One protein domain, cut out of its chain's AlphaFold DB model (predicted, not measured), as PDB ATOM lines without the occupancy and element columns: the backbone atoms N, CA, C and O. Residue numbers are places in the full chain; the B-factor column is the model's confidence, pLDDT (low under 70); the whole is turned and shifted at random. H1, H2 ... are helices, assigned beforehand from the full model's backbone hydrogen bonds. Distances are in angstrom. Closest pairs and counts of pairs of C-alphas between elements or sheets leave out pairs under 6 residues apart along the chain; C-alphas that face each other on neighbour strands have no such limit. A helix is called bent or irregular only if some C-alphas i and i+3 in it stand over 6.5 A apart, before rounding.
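What this domain is: This is residues 162 to 284 of the 580 residues of an uncharacterized protein of Tritrichomonas foetus (UniProt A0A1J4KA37). A compact cluster of crossing helices: H4, the longest, crosses H6 at a steep tilt, and the beginning of H6 packs on H5 near its middle. H3 packs beside the first part of H4, the short H1 sits near the middle of the whole, and the short H7 and H8 pack on H6 and H3 in turn. Two stretches stick out: residues 173 to 182, of which 174 to 179 belong to H2, and residues 265 to 274, of which 273 to 274 belong to H7. The printed part has 123 residues with eight named helices, H1 to H8 in order, and no named strand, and its class is all helix. It is compact, with a radius of gyration of the C-alphas of 14.8 A and spans of 41 by 40 by 28 A.

How they stand to each other: H4, residues 200 to 217, touches H6, residues 249 to 263, with its residues 208 to 215 alone; the closest C-alphas are those of Leu 215 and Ala 255, 6.7 A apart, at a steep tilt of 51 degrees, the same way. H6 is the hub and is irregular, with C-alphas 251 and 254 7.6 A apart. H5, residues 226 to 240, touches H6 with residues 231 to 235 alone, closest at the C-alphas of Leu 232 and Gln 251, 7.0 A, and is only just about perpendicular to it at 72 degrees. H3, residues 184 to 194, touches residues 200 to 207 of H4 alone, at a shallow tilt of 30 degrees, the same way, with the C-alphas of Glu 187 and Leu 200 closest at 5.2 A. H1, residues 162 to 165, touches H6, with the C-alphas of Ala 162 and Phe 249 closest at 5.9 A. H7, residues 273 to 277, touches H6 through Ser 257 and His 277, their closest C-alphas, 5.1 A apart. H8, residues 281 to 284, touches H3 at the C-alphas of Gln 193 and Gly 281, 5.1 A. H2, residues 174 to 179, touches no helix. Every O i to N i+4 pair is within hydrogen-bond range in H2, H3, H4 and H5, against 9 of 11 in H6 and 0 of 1 in H7, where 1 of 2 O i to N i+3 pairs is; H1 and H8 are too short for an O i to N i+4 pair.

Where its parts are: H4 is 25.4 A long, from C-alpha 200 at (-6.631, -11.426, 128.074). H5 measures 21.3 A, H6 18.7 A and H3 15.4 A. H1 begins at C-alpha 162 at (1.265, -18.272, 126.560), and H8 ends at C-alpha 284 at (8.120, -7.669, 120.766).

The domain as a whole: The two C-alphas farthest apart are those of Asn 241 and Leu 268, 41.7 A. The printed part has no cut and no long link. The mean pLDDT of the printed part is 85.7, and residues 242 to 244 and 265 to 276 are under 70.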
ATOM      1  N   ALA A 162       0.999 -19.443 127.393       94.00
ATOM      2  CA  ALA A 162       1.265 -18.272 126.560       94.00
ATOM      3  C   ALA A 162       1.912 -17.129 127.367       94.00
ATOM      4  O   ALA A 162       2.922 -16.567 126.953       94.00
ATOM      5  N   LEU A 163       1.394 -16.832 128.565       94.50
ATOM      6  CA  LEU A 163       1.974 -15.831 129.470       94.50
ATOM      7  C   LEU A 163       3.403 -16.183 129.912       94.50
ATOM      8  O   LEU A 163       4.214 -15.281 130.131       94.50
ATOM      9  N   TYR A 164       3.721 -17.473 130.036       92.31
ATOM     10  CA  TYR A 164       5.087 -17.934 130.280       92.31
ATOM     11  C   TYR A 164       6.002 -17.653 129.080       92.31
ATOM     12  O   TYR A 164       7.052 -17.041 129.255       92.31
ATOM     13  N   HIS A 165       5.587 -17.999 127.858       91.50
ATOM     14  CA  HIS A 165       6.368 -17.711 126.645       91.50
ATOM     15  C   HIS A 165       6.560 -16.209 126.372       91.50
ATOM     16  O   HIS A 165       7.554 -15.810 125.765       91.50
ATOM     17  N   LEU A 166       5.652 -15.372 126.875       92.81
ATOM     18  CA  LEU A 166       5.745 -13.910 126.835       92.81
ATOM     19  C   LEU A 166       6.559 -13.304 127.996       92.81
ATOM     20  O   LEU A 166       6.613 -12.080 128.144       92.81
ATOM     21  N   GLY A 167       7.151 -14.133 128.862       90.19
ATOM     22  CA  GLY A 167       7.969 -13.690 129.994       90.19
ATOM     23  C   GLY A 167       7.199 -12.957 131.100       90.19
ATOM     24  O   GLY A 167       7.818 -12.338 131.965       90.19
ATOM     25  N   ILE A 168       5.860 -13.012 131.097       92.00
ATOM     26  CA  ILE A 168       5.014 -12.430 132.153       92.00
ATOM     27  C   ILE A 168       5.035 -13.325 133.396       92.00
ATOM     28  O   ILE A 168       5.128 -12.841 134.526       92.00
ATOM     29  N   ILE A 169       4.972 -14.642 133.187       90.44
ATOM     30  CA  ILE A 169       5.099 -15.639 134.249       90.44
ATOM     31  C   ILE A 169       6.499 -16.249 134.166       90.44
ATOM     32  O   ILE A 169       6.871 -16.753 133.112       90.44
ATOM     33  N   PRO A 170       7.281 -16.254 135.259       82.94
ATOM     34  CA  PRO A 170       8.679 -16.670 135.196       82.94
ATOM     35  C   PRO A 170       8.852 -18.184 135.043       82.94
ATOM     36  O   PRO A 170       9.842 -18.638 134.480       82.94
ATOM     37  N   THR A 171       7.924 -18.985 135.582       86.62
ATOM     38  CA  THR A 171       8.016 -20.450 135.563       86.62
ATOM     39  C   THR A 171       6.642 -21.109 135.500       86.62
ATOM     40  O   THR A 171       5.704 -20.712 136.199       86.62
ATOM     41  N   LEU A 172       6.542 -22.173 134.705       87.50
ATOM     42  CA  LEU A 172       5.473 -23.161 134.807       87.50
ATOM     43  C   LEU A 172       5.949 -24.206 135.814       87.50
ATOM     44  O   LEU A 172       6.863 -24.956 135.510       87.50
ATOM     45  N   SER A 173       5.400 -24.203 137.027       87.44
ATOM     46  CA  SER A 173       5.714 -25.165 138.092       87.44
ATOM     47  C   SER A 173       4.426 -25.701 138.706       87.44
ATOM     48  O   SER A 173       3.380 -25.067 138.576       87.44
ATOM     49  N   GLU A 174       4.469 -26.819 139.433       85.25
ATOM     50  CA  GLU A 174       3.285 -27.308 140.159       85.25
ATOM     51  C   GLU A 174       2.709 -26.231 141.100       85.25
ATOM     52  O   GLU A 174       1.495 -26.039 141.162       85.25
ATOM     53  N   ASN A 175       3.580 -25.444 141.742       85.62
ATOM     54  CA  ASN A 175       3.170 -24.320 142.580       85.62
ATOM     55  C   ASN A 175       2.474 -23.211 141.776       85.62
ATOM     56  O   ASN A 175       1.489 -22.636 142.233       85.62
ATOM     57  N   THR A 176       2.935 -22.923 140.559       86.19
ATOM     58  CA  THR A 176       2.270 -21.974 139.649       86.19
ATOM     59  C   THR A 176       0.830 -22.420 139.371       86.19
ATOM     60  O   THR A 176      -0.095 -21.615 139.434       86.19
ATOM     61  N   PHE A 177       0.623 -23.718 139.137       84.94
ATOM     62  CA  PHE A 177      -0.689 -24.292 138.821       84.94
ATOM     63  C   PHE A 177      -1.621 -24.381 140.036       84.94
ATOM     64  O   PHE A 177      -2.842 -24.372 139.868       84.94
ATOM     65  N   SER A 178      -1.073 -24.483 141.249       82.56
ATOM     66  CA  SER A 178      -1.862 -24.531 142.483       82.56
ATOM     67  C   SER A 178      -2.208 -23.143 143.031       82.56
ATOM     68  O   SER A 178      -3.298 -22.963 143.573       82.56
ATOM     69  N   THR A 179      -1.309 -22.165 142.882       85.19
ATOM     70  CA  THR A 179      -1.459 -20.817 143.457       85.19
ATOM     71  C   THR A 179      -2.213 -19.852 142.554       85.19
ATOM     72  O   THR A 179      -2.980 -19.025 143.051       85.19
ATOM     73  N   ILE A 180      -2.033 -19.947 141.234       88.31
ATOM     74  CA  ILE A 180      -2.695 -19.048 140.291       88.31
ATOM     75  C   ILE A 180      -4.095 -19.587 140.012       88.31
ATOM     76  O   ILE A 180      -4.290 -20.552 139.276       88.31
ATOM     77  N   SER A 181      -5.091 -18.950 140.617       85.56
ATOM     78  CA  SER A 181      -6.504 -19.240 140.369       85.56
ATOM     79  C   SER A 181      -7.133 -18.285 139.355       85.56
ATOM     80  O   SER A 181      -8.069 -18.696 138.669       85.56
ATOM     81  N   ASP A 182      -6.596 -17.073 139.218       88.44
ATOM     82  CA  ASP A 182      -7.096 -15.993 138.366       88.44
ATOM     83  C   ASP A 182      -5.946 -15.354 137.563       88.44
ATOM     84  O   ASP A 182      -4.837 -15.193 138.078       88.44
ATOM     85  N   LEU A 183      -6.212 -15.013 136.296       92.25
ATOM     86  CA  LEU A 183      -5.253 -14.386 135.380       92.25
ATOM     87  C   LEU A 183      -5.440 -12.869 135.240       92.25
ATOM     88  O   LEU A 183      -4.616 -12.235 134.586       92.25
ATOM     89  N   SER A 184      -6.451 -12.272 135.881       90.62
ATOM     90  CA  SER A 184      -6.754 -10.832 135.790       90.62
ATOM     91  C   SER A 184      -5.556  -9.925 136.102       90.62
ATOM     92  O   SER A 184      -5.311  -8.930 135.421       90.62
ATOM     93  N   LYS A 185      -4.736 -10.291 137.096       90.19
ATOM     94  CA  LYS A 185      -3.501  -9.561 137.419       90.19
ATOM     95  C   LYS A 185      -2.507  -9.571 136.251       90.19
ATOM     96  O   LYS A 185      -1.899  -8.548 135.954       90.19
ATOM     97  N   TYR A 186      -2.345 -10.723 135.606       93.50
ATOM     98  CA  TYR A 186      -1.409 -10.887 134.497       93.50
ATOM     99  C   TYR A 186      -1.916 -10.248 133.208       93.50
ATOM    100  O   TYR A 186      -1.104  -9.850 132.385       93.50
ATOM    101  N   GLU A 187      -3.231 -10.104 133.046       93.62
ATOM    102  CA  GLU A 187      -3.831  -9.344 131.948       93.62
ATOM    103  C   GLU A 187      -3.387  -7.878 131.972       93.62
ATOM    104  O   GLU A 187      -2.947  -7.357 130.951       93.62
ATOM    105  N   LEU A 188      -3.406  -7.234 133.144       92.31
ATOM    106  CA  LEU A 188      -2.918  -5.859 133.291       92.31
ATOM    107  C   LEU A 188      -1.422  -5.744 132.973       92.31
ATOM    108  O   LEU A 188      -1.010  -4.820 132.269       92.31
ATOM    109  N   ASP A 189      -0.614  -6.690 133.461       92.94
ATOM    110  CA  ASP A 189       0.828  -6.722 133.193       92.94
ATOM    111  C   ASP A 189       1.119  -6.958 131.698       92.94
ATOM    112  O   ASP A 189       1.977  -6.283 131.123       92.94
ATOM    113  N   LEU A 190       0.380  -7.867 131.051       95.69
ATOM    114  CA  LEU A 190       0.450  -8.139 129.614       95.69
ATOM    115  C   LEU A 190       0.109  -6.878 128.812       95.69
ATOM    116  O   LEU A 190       0.915  -6.427 127.997       95.69
ATOM    117  N   ASN A 191      -1.041  -6.271 129.100       93.50
ATOM    118  CA  ASN A 191      -1.530  -5.067 128.437       93.50
ATOM    119  C   ASN A 191      -0.526  -3.910 128.553       93.50
ATOM    120  O   ASN A 191      -0.159  -3.289 127.552       93.50
ATOM    121  N   ALA A 192       0.042  -3.690 129.742       92.25
ATOM    122  CA  ALA A 192       1.070  -2.674 129.953       92.25
ATOM    123  C   ALA A 192       2.383  -2.967 129.195       92.25
ATOM    124  O   ALA A 192       3.001  -2.060 128.617       92.25
ATOM    125  N   GLN A 193       2.845  -4.222 129.188       93.12
ATOM    126  CA  GLN A 193       4.117  -4.589 128.559       93.12
ATOM    127  C   GLN A 193       4.044  -4.625 127.032       93.12
ATOM    128  O   GLN A 193       4.995  -4.174 126.385       93.12
ATOM    129  N   TYR A 194       2.931  -5.086 126.466       94.44
ATOM    130  CA  TYR A 194       2.757  -5.300 125.026       94.44
ATOM    131  C   TYR A 194       1.954  -4.192 124.337       94.44
ATOM    132  O   TYR A 194       1.987  -4.098 123.113       94.44
ATOM    133  N   GLY A 195       1.343  -3.283 125.105       90.75
ATOM    134  CA  GLY A 195       0.608  -2.134 124.574       90.75
ATOM    135  C   GLY A 195      -0.764  -2.501 124.012       90.75
ATOM    136  O   GLY A 195      -1.168  -1.928 123.007       90.75
ATOM    137  N   THR A 196      -1.440  -3.465 124.634       91.25
ATOM    138  CA  THR A 196      -2.825  -3.857 124.337       91.25
ATOM    139  C   THR A 196      -3.766  -3.309 125.414       91.25
ATOM    140  O   THR A 196      -3.326  -3.003 126.521       91.25
ATOM    141  N   ASP A 197      -5.053  -3.166 125.109       91.12
ATOM    142  CA  ASP A 197      -6.090  -2.643 126.015       91.12
ATOM    143  C   ASP A 197      -7.371  -3.502 126.026       91.12
ATOM    144  O   ASP A 197      -8.417  -3.082 126.519       91.12
ATOM    145  N   THR A 198      -7.270  -4.727 125.511       91.88
ATOM    146  CA  THR A 198      -8.364  -5.694 125.365       91.88
ATOM    147  C   THR A 198      -8.339  -6.777 126.445       91.88
ATOM    148  O   THR A 198      -7.442  -6.806 127.296       91.88
ATOM    149  N   SER A 199      -9.325  -7.683 126.396       93.31
ATOM    150  CA  SER A 199      -9.378  -8.848 127.282       93.31
ATOM    151  C   SER A 199      -8.156  -9.754 127.098       93.31
ATOM    152  O   SER A 199      -7.542  -9.776 126.030       93.31
ATOM    153  N   LEU A 200      -7.816 -10.559 128.112       93.69
ATOM    154  CA  LEU A 200      -6.631 -11.426 128.074       93.69
ATOM    155  C   LEU A 200      -6.524 -12.279 126.796       93.69
ATOM    156  O   LEU A 200      -5.445 -12.388 126.222       93.69
ATOM    157  N   GLN A 201      -7.622 -12.898 126.357       92.69
ATOM    158  CA  GLN A 201      -7.615 -13.797 125.195       92.69
ATOM    159  C   GLN A 201      -7.398 -13.033 123.891       92.69
ATOM    160  O   GLN A 201      -6.568 -13.442 123.082       92.69
ATOM    161  N   GLU A 202      -8.072 -11.894 123.729       92.31
ATOM    162  CA  GLU A 202      -7.911 -11.013 122.570       92.31
ATOM    163  C   GLU A 202      -6.496 -10.434 122.513       92.31
ATOM    164  O   GLU A 202      -5.867 -10.452 121.457       92.31
ATOM    165  N   SER A 203      -5.955 -10.001 123.657       94.62
ATOM    166  CA  SER A 203      -4.584  -9.501 123.757       94.62
ATOM    167  C   SER A 203      -3.573 -10.583 123.373       94.62
ATOM    168  O   SER A 203      -2.692 -10.337 122.550       94.62
ATOM    169  N   LEU A 204      -3.711 -11.804 123.905       95.06
ATOM    170  CA  LEU A 204      -2.840 -12.932 123.552       95.06
ATOM    171  C   LEU A 204      -2.939 -13.289 122.065       95.06
ATOM    172  O   LEU A 204      -1.907 -13.476 121.421       95.06
ATOM    173  N   HIS A 205      -4.152 -13.345 121.515       93.62
ATOM    174  CA  HIS A 205      -4.381 -13.616 120.099       93.62
ATOM    175  C   HIS A 205      -3.755 -12.533 119.207       93.62
ATOM    176  O   HIS A 205      -3.026 -12.852 118.269       93.62
ATOM    177  N   TYR A 206      -3.965 -11.253 119.525       93.12
ATOM    178  CA  TYR A 206      -3.407 -10.129 118.773       93.12
ATOM    179  C   TYR A 206      -1.875 -10.120 118.794       93.12
ATOM    180  O   TYR A 206      -1.235  -9.971 117.746       93.12
ATOM    181  N   ILE A 207      -1.276 -10.319 119.974       95.62
ATOM    182  CA  ILE A 207       0.180 -10.404 120.136       95.62
ATOM    183  C   ILE A 207       0.714 -11.586 119.328       95.62
ATOM    184  O   ILE A 207       1.695 -11.430 118.601       95.62
ATOM    185  N   PHE A 208       0.062 -12.748 119.405       95.31
ATOM    186  CA  PHE A 208       0.455 -13.937 118.655       95.31
ATOM    187  C   PHE A 208       0.378 -13.713 117.138       95.31
ATOM    188  O   PHE A 208       1.374 -13.926 116.449       95.31
ATOM    189  N   LYS A 209      -0.752 -13.203 116.626       93.88
ATOM    190  CA  LYS A 209      -0.973 -12.886 115.201       93.88
ATOM    191  C   LYS A 209       0.091 -11.931 114.671       93.88
ATOM    192  O   LYS A 209       0.719 -12.198 113.648       93.88
ATOM    193  N   SER A 210       0.333 -10.846 115.405       94.50
ATOM    194  CA  SER A 210       1.319  -9.824 115.042       94.50
ATOM    195  C   SER A 210       2.746 -10.370 115.080       94.50
ATOM    196  O   SER A 210       3.554 -10.061 114.203       94.50
ATOM    197  N   THR A 211       3.053 -11.212 116.068       95.94
ATOM    198  CA  THR A 211       4.362 -11.861 116.212       95.94
ATOM    199  C   THR A 211       4.611 -12.845 115.078       95.94
ATOM    200  O   THR A 211       5.636 -12.732 114.413       95.94
ATOM    201  N   LEU A 212       3.683 -13.773 114.819       95.31
ATOM    202  CA  LEU A 212       3.804 -14.761 113.747       95.31
ATOM    203  C   LEU A 212       4.013 -14.072 112.397       95.31
ATOM    204  O   LEU A 212       4.977 -14.387 111.704       95.31
ATOM    205  N   PHE A 213       3.178 -13.078 112.077       95.19
ATOM    206  CA  PHE A 213       3.333 -12.295 110.854       95.19
ATOM    207  C   PHE A 213       4.712 -11.637 110.768       95.19
ATOM    208  O   PHE A 213       5.377 -11.737 109.745       95.19
ATOM    209  N   SER A 214       5.162 -10.973 111.834       96.25
ATOM    210  CA  SER A 214       6.436 -10.249 111.814       96.25
ATOM    211  C   SER A 214       7.633 -11.195 111.686       96.25
ATOM    212  O   SER A 214       8.582 -10.896 110.963       96.25
ATOM    213  N   LEU A 215       7.591 -12.350 112.355       96.06
ATOM    214  CA  LEU A 215       8.629 -13.376 112.246       96.06
ATOM    215  C   LEU A 215       8.670 -13.986 110.840       96.06
ATOM    216  O   LEU A 215       9.761 -14.154 110.295       96.06
ATOM    217  N   ASP A 216       7.507 -14.266 110.242       94.62
ATOM    218  CA  ASP A 216       7.388 -14.705 108.847       94.62
ATOM    219  C   ASP A 216       7.925 -13.636 107.886       94.62
ATOM    220  O   ASP A 216       8.742 -13.927 107.013       94.62
ATOM    221  N   PHE A 217       7.528 -12.379 108.089       95.88
ATOM    222  CA  PHE A 217       7.903 -11.249 107.244       95.88
ATOM    223  C   PHE A 217       9.415 -11.026 107.186       95.88
ATOM    224  O   PHE A 217       9.933 -10.676 106.130       95.88
ATOM    225  N   PHE A 218      10.134 -11.246 108.287       95.56
ATOM    226  CA  PHE A 218      11.598 -11.146 108.333       95.56
ATOM    227  C   PHE A 218      12.325 -12.481 108.080       95.56
ATOM    228  O   PHE A 218      13.557 -12.517 108.078       95.56
ATOM    229  N   GLY A 219      11.594 -13.578 107.855       94.12
ATOM    230  CA  GLY A 219      12.167 -14.885 107.520       94.12
ATOM    231  C   GLY A 219      12.772 -15.638 108.706       94.12
ATOM    232  O   GLY A 219      13.625 -16.503 108.522       94.12
ATOM    233  N   PHE A 220      12.364 -15.333 109.941       94.75
ATOM    234  CA  PHE A 220      12.833 -16.058 111.133       94.75
ATOM    235  C   PHE A 220      12.185 -17.437 111.299       94.75
ATOM    236  O   PHE A 220      12.687 -18.266 112.062       94.75
ATOM    237  N   THR A 221      11.099 -17.689 110.572       93.94
ATOM    238  CA  THR A 221      10.374 -18.961 110.542       93.94
ATOM    239  C   THR A 221      10.907 -19.946 109.499       93.94
ATOM    240  O   THR A 221      10.451 -21.088 109.434       93.94
ATOM    241  N   GLU A 222      11.893 -19.550 108.687       90.50
ATOM    242  CA  GLU A 222      12.558 -20.479 107.778       90.50
ATOM    243  C   GLU A 222      13.314 -21.552 108.579       90.50
ATOM    244  O   GLU A 222      14.170 -21.261 109.415       90.50
ATOM    245  N   THR A 223      12.998 -22.816 108.313       90.31
ATOM    246  CA  THR A 223      13.627 -23.985 108.940       90.31
ATOM    247  C   THR A 223      13.881 -25.060 107.890       90.31
ATOM    248  O   THR A 223      13.238 -25.075 106.841       90.31
ATOM    249  N   ASN A 224      14.821 -25.967 108.152       89.38
ATOM    250  CA  ASN A 224      15.059 -27.138 107.303       89.38
ATOM    251  C   ASN A 224      14.241 -28.357 107.743       89.38
ATOM    252  O   ASN A 224      14.090 -29.285 106.955       89.38
ATOM    253  N   ASP A 225      13.698 -28.344 108.961       92.44
ATOM    254  CA  ASP A 225      12.908 -29.450 109.496       92.44
ATOM    255  C   ASP A 225      11.500 -29.478 108.881       92.44
ATOM    256  O   ASP A 225      10.720 -28.533 109.028       92.44
ATOM    257  N   GLU A 226      11.175 -30.567 108.182       91.38
ATOM    258  CA  GLU A 226       9.880 -30.753 107.518       91.38
ATOM    259  C   GLU A 226       8.723 -30.760 108.517       91.38
ATOM    260  O   GLU A 226       7.688 -30.147 108.251       91.38
ATOM    261  N   LYS A 227       8.920 -31.361 109.697       89.25
ATOM    262  CA  LYS A 227       7.897 -31.424 110.746       89.25
ATOM    263  C   LYS A 227       7.550 -30.028 111.264       89.25
ATOM    264  O   LYS A 227       6.381 -29.659 111.345       89.25
ATOM    265  N   THR A 228       8.563 -29.211 111.549       89.81
ATOM    266  CA  THR A 228       8.361 -27.815 111.966       89.81
ATOM    267  C   THR A 228       7.674 -26.981 110.874       89.81
ATOM    268  O   THR A 228       6.808 -26.165 111.192       89.81
ATOM    269  N   LYS A 229       7.986 -27.201 109.585       91.25
ATOM    270  CA  LYS A 229       7.269 -26.539 108.472       91.25
ATOM    271  C   LYS A 229       5.796 -26.922 108.427       91.25
ATOM    272  O   LYS A 229       4.949 -26.052 108.234       91.25
ATOM    273  N   GLU A 230       5.495 -28.208 108.582       90.94
ATOM    274  CA  GLU A 230       4.123 -28.714 108.607       90.94
ATOM    275  C   GLU A 230       3.331 -28.072 109.753       90.94
ATOM    276  O   GLU A 230       2.231 -27.556 109.545       90.94
ATOM    277  N   TYR A 231       3.935 -28.015 110.942       90.19
ATOM    278  CA  TYR A 231       3.329 -27.397 112.117       90.19
ATOM    279  C   TYR A 231       3.072 -25.910 111.911       90.19
ATOM    280  O   TYR A 231       1.969 -25.450 112.184       90.19
ATOM    281  N   LEU A 232       4.040 -25.178 111.359       91.50
ATOM    282  CA  LEU A 232       3.879 -23.760 111.062       91.50
ATOM    283  C   LEU A 232       2.772 -23.505 110.028       91.50
ATOM    284  O   LEU A 232       1.972 -22.590 110.202       91.50
ATOM    285  N   ASN A 233       2.692 -24.314 108.970       91.06
ATOM    286  CA  ASN A 233       1.624 -24.196 107.973       91.06
ATOM    287  C   ASN A 233       0.248 -24.444 108.591       91.06
ATOM    288  O   ASN A 233      -0.702 -23.722 108.292       91.06
ATOM    289  N   TYR A 234       0.142 -25.422 109.489       89.00
ATOM    290  CA  TYR A 234      -1.088 -25.635 110.238       89.00
ATOM    291  C   TYR A 234      -1.444 -24.424 111.106       89.00
ATOM    292  O   TYR A 234      -2.587 -23.973 111.075       89.00
ATOM    293  N   THR A 235      -0.473 -23.863 111.833       89.25
ATOM    294  CA  THR A 235      -0.654 -22.644 112.633       89.25
ATOM    295  C   THR A 235      -1.156 -21.479 111.775       89.25
ATOM    296  O   THR A 235      -2.096 -20.801 112.180       89.25
ATOM    297  N   ARG A 236      -0.592 -21.269 110.576       89.25
ATOM    298  CA  ARG A 236      -1.041 -20.223 109.635       89.25
ATOM    299  C   ARG A 236      -2.489 -20.421 109.206       89.25
ATOM    300  O   ARG A 236      -3.297 -19.517 109.381       89.25
ATOM    301  N   ASN A 237      -2.830 -21.622 108.740       88.38
ATOM    302  CA  ASN A 237      -4.193 -21.938 108.309       88.38
ATOM    303  C   ASN A 237      -5.204 -21.738 109.441       88.38
ATOM    304  O   ASN A 237      -6.332 -21.312 109.217       88.38
ATOM    305  N   LEU A 238      -4.813 -22.057 110.675       84.00
ATOM    306  CA  LEU A 238      -5.687 -21.896 111.827       84.00
ATOM    307  C   LEU A 238      -5.875 -20.414 112.190       84.00
ATOM    308  O   LEU A 238      -6.988 -20.008 112.509       84.00
ATOM    309  N   MET A 239      -4.834 -19.592 112.036       83.50
ATOM    310  CA  MET A 239      -4.920 -18.136 112.198       83.50
ATOM    311  C   MET A 239      -5.775 -17.439 111.132       83.50
ATOM    312  O   MET A 239      -6.365 -16.401 111.425       83.50
ATOM    313  N   GLU A 240      -5.850 -17.982 109.917       82.31
ATOM    314  CA  GLU A 240      -6.693 -17.446 108.835       82.31
ATOM    315  C   GLU A 240      -8.190 -17.712 109.051       82.31
ATOM    316  O   GLU A 240      -9.022 -16.964 108.546       82.31
ATOM    317  N   ASN A 241      -8.544 -18.732 109.841       78.69
ATOM    318  CA  ASN A 241      -9.939 -19.082 110.129       78.69
ATOM    319  C   ASN A 241     -10.605 -18.184 111.201       78.69
ATOM    320  O   ASN A 241     -11.745 -18.444 111.571       78.69
ATOM    321  N   ASP A 242      -9.916 -17.131 111.667       61.97
ATOM    322  CA  ASP A 242     -10.411 -16.001 112.487       61.97
ATOM    323  C   ASP A 242     -11.154 -16.360 113.799       61.97
ATOM    324  O   ASP A 242     -11.875 -15.546 114.380       61.97
ATOM    325  N   ASP A 243     -10.927 -17.558 114.341       66.69
ATOM    326  CA  ASP A 243     -11.319 -17.878 115.712       66.69
ATOM    327  C   ASP A 243     -10.397 -17.108 116.683       66.69
ATOM    328  O   ASP A 243      -9.260 -17.515 116.936       66.69
ATOM    329  N   ASN A 244     -10.901 -16.009 117.265       63.88
ATOM    330  CA  ASN A 244     -10.217 -15.074 118.193       63.88
ATOM    331  C   ASN A 244      -9.580 -15.700 119.461       63.88
ATOM    332  O   ASN A 244      -9.131 -14.986 120.355       63.88
ATOM    333  N   ASN A 245      -9.534 -17.027 119.573       71.75
ATOM    334  CA  ASN A 245      -9.099 -17.767 120.756       71.75
ATOM    335  C   ASN A 245      -7.847 -18.618 120.522       71.75
ATOM    336  O   ASN A 245      -7.496 -19.436 121.377       71.75
ATOM    337  N   PHE A 246      -7.181 -18.465 119.377       81.56
ATOM    338  CA  PHE A 246      -5.982 -19.234 119.079       81.56
ATOM    339  C   PHE A 246      -4.698 -18.445 119.339       81.56
ATOM    340  O   PHE A 246      -4.475 -17.383 118.759       81.56
ATOM    341  N   PHE A 247      -3.838 -18.998 120.190       89.62
ATOM    342  CA  PHE A 247      -2.485 -18.510 120.444       89.62
ATOM    343  C   PHE A 247      -1.606 -19.696 120.852       89.62
ATOM    344  O   PHE A 247      -1.904 -20.377 121.833       89.62
ATOM    345  N   GLY A 248      -0.545 -19.963 120.086       89.88
ATOM    346  CA  GLY A 248       0.338 -21.106 120.321       89.88
ATOM    347  C   GLY A 248       1.809 -20.742 120.235       89.88
ATOM    348  O   GLY A 248       2.480 -21.047 119.248       89.88
ATOM    349  N   PHE A 249       2.312 -20.055 121.260       92.38
ATOM    350  CA  PHE A 249       3.672 -19.520 121.272       92.38
ATOM    351  C   PHE A 249       4.734 -20.621 121.279       92.38
ATOM    352  O   PHE A 249       5.773 -20.447 120.641       92.38
ATOM    353  N   SER A 250       4.468 -21.780 121.890       90.25
ATOM    354  CA  SER A 250       5.354 -22.949 121.777       90.25
ATOM    355  C   SER A 250       5.614 -23.369 120.325       90.25
ATOM    356  O   SER A 250       6.748 -23.719 119.996       90.25
ATOM    357  N   GLN A 251       4.626 -23.257 119.428       89.94
ATOM    358  CA  GLN A 251       4.763 -23.647 118.013       89.94
ATOM    359  C   GLN A 251       5.710 -22.737 117.227       89.94
ATOM    360  O   GLN A 251       6.351 -23.181 116.277       89.94
ATOM    361  N   ILE A 252       5.814 -21.470 117.633       92.69
ATOM    362  CA  ILE A 252       6.696 -20.472 117.011       92.69
ATOM    363  C   ILE A 252       7.941 -20.184 117.862       92.69
ATOM    364  O   ILE A 252       8.715 -19.284 117.543       92.69
ATOM    365  N   SER A 253       8.161 -20.951 118.933       91.38
ATOM    366  CA  SER A 253       9.260 -20.738 119.883       91.38
ATOM    367  C   SER A 253      10.643 -20.813 119.229       91.38
ATOM    368  O   SER A 253      11.537 -20.049 119.591       91.38
ATOM    369  N   TYR A 254      10.818 -21.670 118.218       92.12
ATOM    370  CA  TYR A 254      12.057 -21.749 117.439       92.12
ATOM    371  C   TYR A 254      12.308 -20.464 116.634       92.12
ATOM    372  O   TYR A 254      13.440 -20.001 116.547       92.12
ATOM    373  N   ALA A 255      11.256 -19.855 116.078       93.75
ATOM    374  CA  ALA A 255      11.360 -18.623 115.306       93.75
ATOM    375  C   ALA A 255      11.620 -17.417 116.216       93.75
ATOM    376  O   ALA A 255      12.423 -16.551 115.874       93.75
ATOM    377  N   ILE A 256      11.006 -17.397 117.407       93.00
ATOM    378  CA  ILE A 256      11.322 -16.430 118.468       93.00
ATOM    379  C   ILE A 256      12.795 -16.559 118.871       93.00
ATOM    380  O   ILE A 256      13.496 -15.554 118.933       93.00
ATOM    381  N   SER A 257      13.285 -17.785 119.068       91.19
ATOM    382  CA  SER A 257      14.694 -18.040 119.383       91.19
ATOM    383  C   SER A 257      15.624 -17.573 118.263       91.19
ATOM    384  O   SER A 257      16.574 -16.839 118.526       91.19
ATOM    385  N   ASN A 258      15.309 -17.878 117.000       91.50
ATOM    386  CA  ASN A 258      16.063 -17.389 115.843       91.50
ATOM    387  C   ASN A 258      16.113 -15.857 115.778       91.50
ATOM    388  O   ASN A 258      17.157 -15.293 115.443       91.50
ATOM    389  N   TYR A 259      14.993 -15.193 116.070       92.56
ATOM    390  CA  TYR A 259      14.910 -13.738 116.139       92.56
ATOM    391  C   TYR A 259      15.773 -13.188 117.273       92.56
ATOM    392  O   TYR A 259      16.649 -12.365 117.012       92.56
ATOM    393  N   ASN A 260      15.593 -13.686 118.497       89.69
ATOM    394  CA  ASN A 260      16.363 -13.252 119.659       89.69
ATOM    395  C   ASN A 260      17.866 -13.459 119.423       89.69
ATOM    396  O   ASN A 260      18.623 -12.508 119.520       89.69
ATOM    397  N   VAL A 261      18.310 -14.635 118.973       87.62
ATOM    398  CA  VAL A 261      19.737 -14.914 118.710       87.62
ATOM    399  C   VAL A 261      20.331 -13.993 117.638       87.62
ATOM    400  O   VAL A 261      21.475 -13.558 117.760       87.62
ATOM    401  N   LYS A 262      19.584 -13.688 116.568       86.88
ATOM    402  CA  LYS A 262      20.079 -12.826 115.480       86.88
ATOM    403  C   LYS A 262      20.037 -11.338 115.826       86.88
ATOM    404  O   LYS A 262      20.881 -10.589 115.333       86.88
ATOM    405  N   CYS A 263      19.054 -10.900 116.608       81.38
ATOM    406  CA  CYS A 263      18.811  -9.487 116.896       81.38
ATOM    407  C   CYS A 263      19.367  -9.037 118.255       81.38
ATOM    408  O   CYS A 263      19.686  -7.860 118.406       81.38
ATOM    409  N   GLU A 264      19.577  -9.945 119.207       70.50
ATOM    410  CA  GLU A 264      20.298  -9.695 120.461       70.50
ATOM    411  C   GLU A 264      21.813  -9.822 120.247       70.50
ATOM    412  O   GLU A 264      22.517 -10.590 120.899       70.50
ATOM    413  N   MET A 265      22.364  -9.013 119.339       50.44
ATOM    414  CA  MET A 265      23.766  -8.633 119.477       50.44
ATOM    415  C   MET A 265      23.858  -7.570 120.587       50.44
ATOM    416  O   MET A 265      23.386  -6.456 120.400       50.44
ATOM    417  N   GLN A 266      24.529  -7.897 121.702       45.22
ATOM    418  CA  GLN A 266      25.121  -6.952 122.680       45.22
ATOM    419  C   GLN A 266      24.319  -6.471 123.912       45.22
ATOM    420  O   GLN A 266      24.648  -5.421 124.465       45.22
ATOM    421  N   THR A 267      23.390  -7.236 124.486       44.88
ATOM    422  CA  THR A 267      23.107  -7.081 125.932       44.88
ATOM    423  C   THR A 267      23.969  -8.066 126.717       44.88
ATOM    424  O   THR A 267      23.587  -9.193 127.000       44.88
ATOM    425  N   LEU A 268      25.172  -7.612 127.076       44.06
ATOM    426  CA  LEU A 268      26.228  -8.289 127.853       44.06
ATOM    427  C   LEU A 268      25.815  -8.842 129.246       44.06
ATOM    428  O   LEU A 268      26.684  -9.147 130.055       44.06
ATOM    429  N   PHE A 269      24.520  -8.969 129.557       42.53
ATOM    430  CA  PHE A 269      24.022  -9.185 130.920       42.53
ATOM    431  C   PHE A 269      23.009 -10.325 131.111       42.53
ATOM    432  O   PHE A 269      22.546 -10.511 132.236       42.53
ATOM    433  N   CYS A 270      22.689 -11.133 130.097       41.69
ATOM    434  CA  CYS A 270      21.809 -12.293 130.285       41.69
ATOM    435  C   CYS A 270      22.443 -13.565 129.705       41.69
ATOM    436  O   CYS A 270      22.198 -13.929 128.564       41.69
ATOM    437  N   GLN A 271      23.279 -14.237 130.505       41.94
ATOM    438  CA  GLN A 271      23.884 -15.539 130.175       41.94
ATOM    439  C   GLN A 271      22.954 -16.741 130.427       41.94
ATOM    440  O   GLN A 271      23.388 -17.883 130.309       41.94
ATOM    441  N   ASP A 272      21.680 -16.526 130.758       55.09
ATOM    442  CA  ASP A 272      20.751 -17.642 130.928       55.09
ATOM    443  C   ASP A 272      20.238 -18.109 129.561       55.09
ATOM    444  O   ASP A 272      19.447 -17.413 128.921       55.09
ATOM    445  N   GLU A 273      20.620 -19.323 129.146       54.25
ATOM    446  CA  GLU A 273      20.121 -20.014 127.938       54.25
ATOM    447  C   GLU A 273      18.581 -20.003 127.844       54.25
ATOM    448  O   GLU A 273      18.008 -19.960 126.754       54.25
ATOM    449  N   LYS A 274      17.901 -19.946 128.998       55.47
ATOM    450  CA  LYS A 274      16.439 -19.858 129.114       55.47
ATOM    451  C   LYS A 274      15.848 -18.582 128.504       55.47
ATOM    452  O   LYS A 274      14.690 -18.604 128.103       55.47
ATOM    453  N   SER A 275      16.609 -17.489 128.418       58.69
ATOM    454  CA  SER A 275      16.120 -16.192 127.920       58.69
ATOM    455  C   SER A 275      15.802 -16.185 126.422       58.69
ATOM    456  O   SER A 275      14.929 -15.438 125.985       58.69
ATOM    457  N   THR A 276      16.430 -17.073 125.647       66.44
ATOM    458  CA  THR A 276      16.313 -17.082 124.180       66.44
ATOM    459  C   THR A 276      14.939 -17.525 123.677       66.44
ATOM    460  O   THR A 276      14.553 -17.162 122.569       66.44
ATOM    461  N   HIS A 277      14.170 -18.266 124.479       75.00
ATOM    462  CA  HIS A 277      12.852 -18.782 124.091       75.00
ATOM    463  C   HIS A 277      11.687 -17.868 124.478       75.00
ATOM    464  O   HIS A 277      10.547 -18.150 124.104       75.00
ATOM    465  N   PHE A 278      11.952 -16.788 125.218       85.88
ATOM    466  CA  PHE A 278      10.927 -15.827 125.597       85.88
ATOM    467  C   PHE A 278      10.874 -14.683 124.600       85.88
ATOM    468  O   PHE A 278      11.892 -14.098 124.229       85.88
ATOM    469  N   LEU A 279       9.665 -14.300 124.217       90.56
ATOM    470  CA  LEU A 279       9.464 -13.006 123.596       90.56
ATOM    471  C   LEU A 279       9.214 -12.026 124.733       90.56
ATOM    472  O   LEU A 279       8.173 -12.105 125.359       90.56
ATOM    473  N   SER A 280      10.167 -11.153 125.053       90.19
ATOM    474  CA  SER A 280       9.934 -10.101 126.047       90.19
ATOM    475  C   SER A 280       9.102  -8.965 125.445       90.19
ATOM    476  O   SER A 280       9.144  -8.727 124.234       90.19
ATOM    477  N   GLY A 281       8.415  -8.177 126.279       89.50
ATOM    478  CA  GLY A 281       7.694  -6.988 125.800       89.50
ATOM    479  C   GLY A 281       8.602  -5.984 125.071       89.50
ATOM    480  O   GLY A 281       8.156  -5.293 124.154       89.50
ATOM    481  N   TYR A 282       9.894  -5.930 125.424       89.38
ATOM    482  CA  TYR A 282      10.897  -5.141 124.701       89.38
ATOM    483  C   TYR A 282      11.176  -5.717 123.306       89.38
ATOM    484  O   TYR A 282      11.052  -4.987 122.320       89.38
ATOM    485  N   ASN A 283      11.472  -7.019 123.213       90.25
ATOM    486  CA  ASN A 283      11.776  -7.703 121.951       90.25
ATOM    487  C   ASN A 283      10.578  -7.675 120.995       90.25
ATOM    488  O   ASN A 283      10.757  -7.420 119.804       90.25
ATOM    489  N   TYR A 284       9.361  -7.845 121.519       94.25
ATOM    490  CA  TYR A 284       8.120  -7.669 120.766       94.25
ATOM    491  C   TYR A 284       7.979  -6.244 120.226       94.25
ATOM    492  O   TYR A 284       7.799  -6.049 119.027       94.25
TER     493      TYR A 284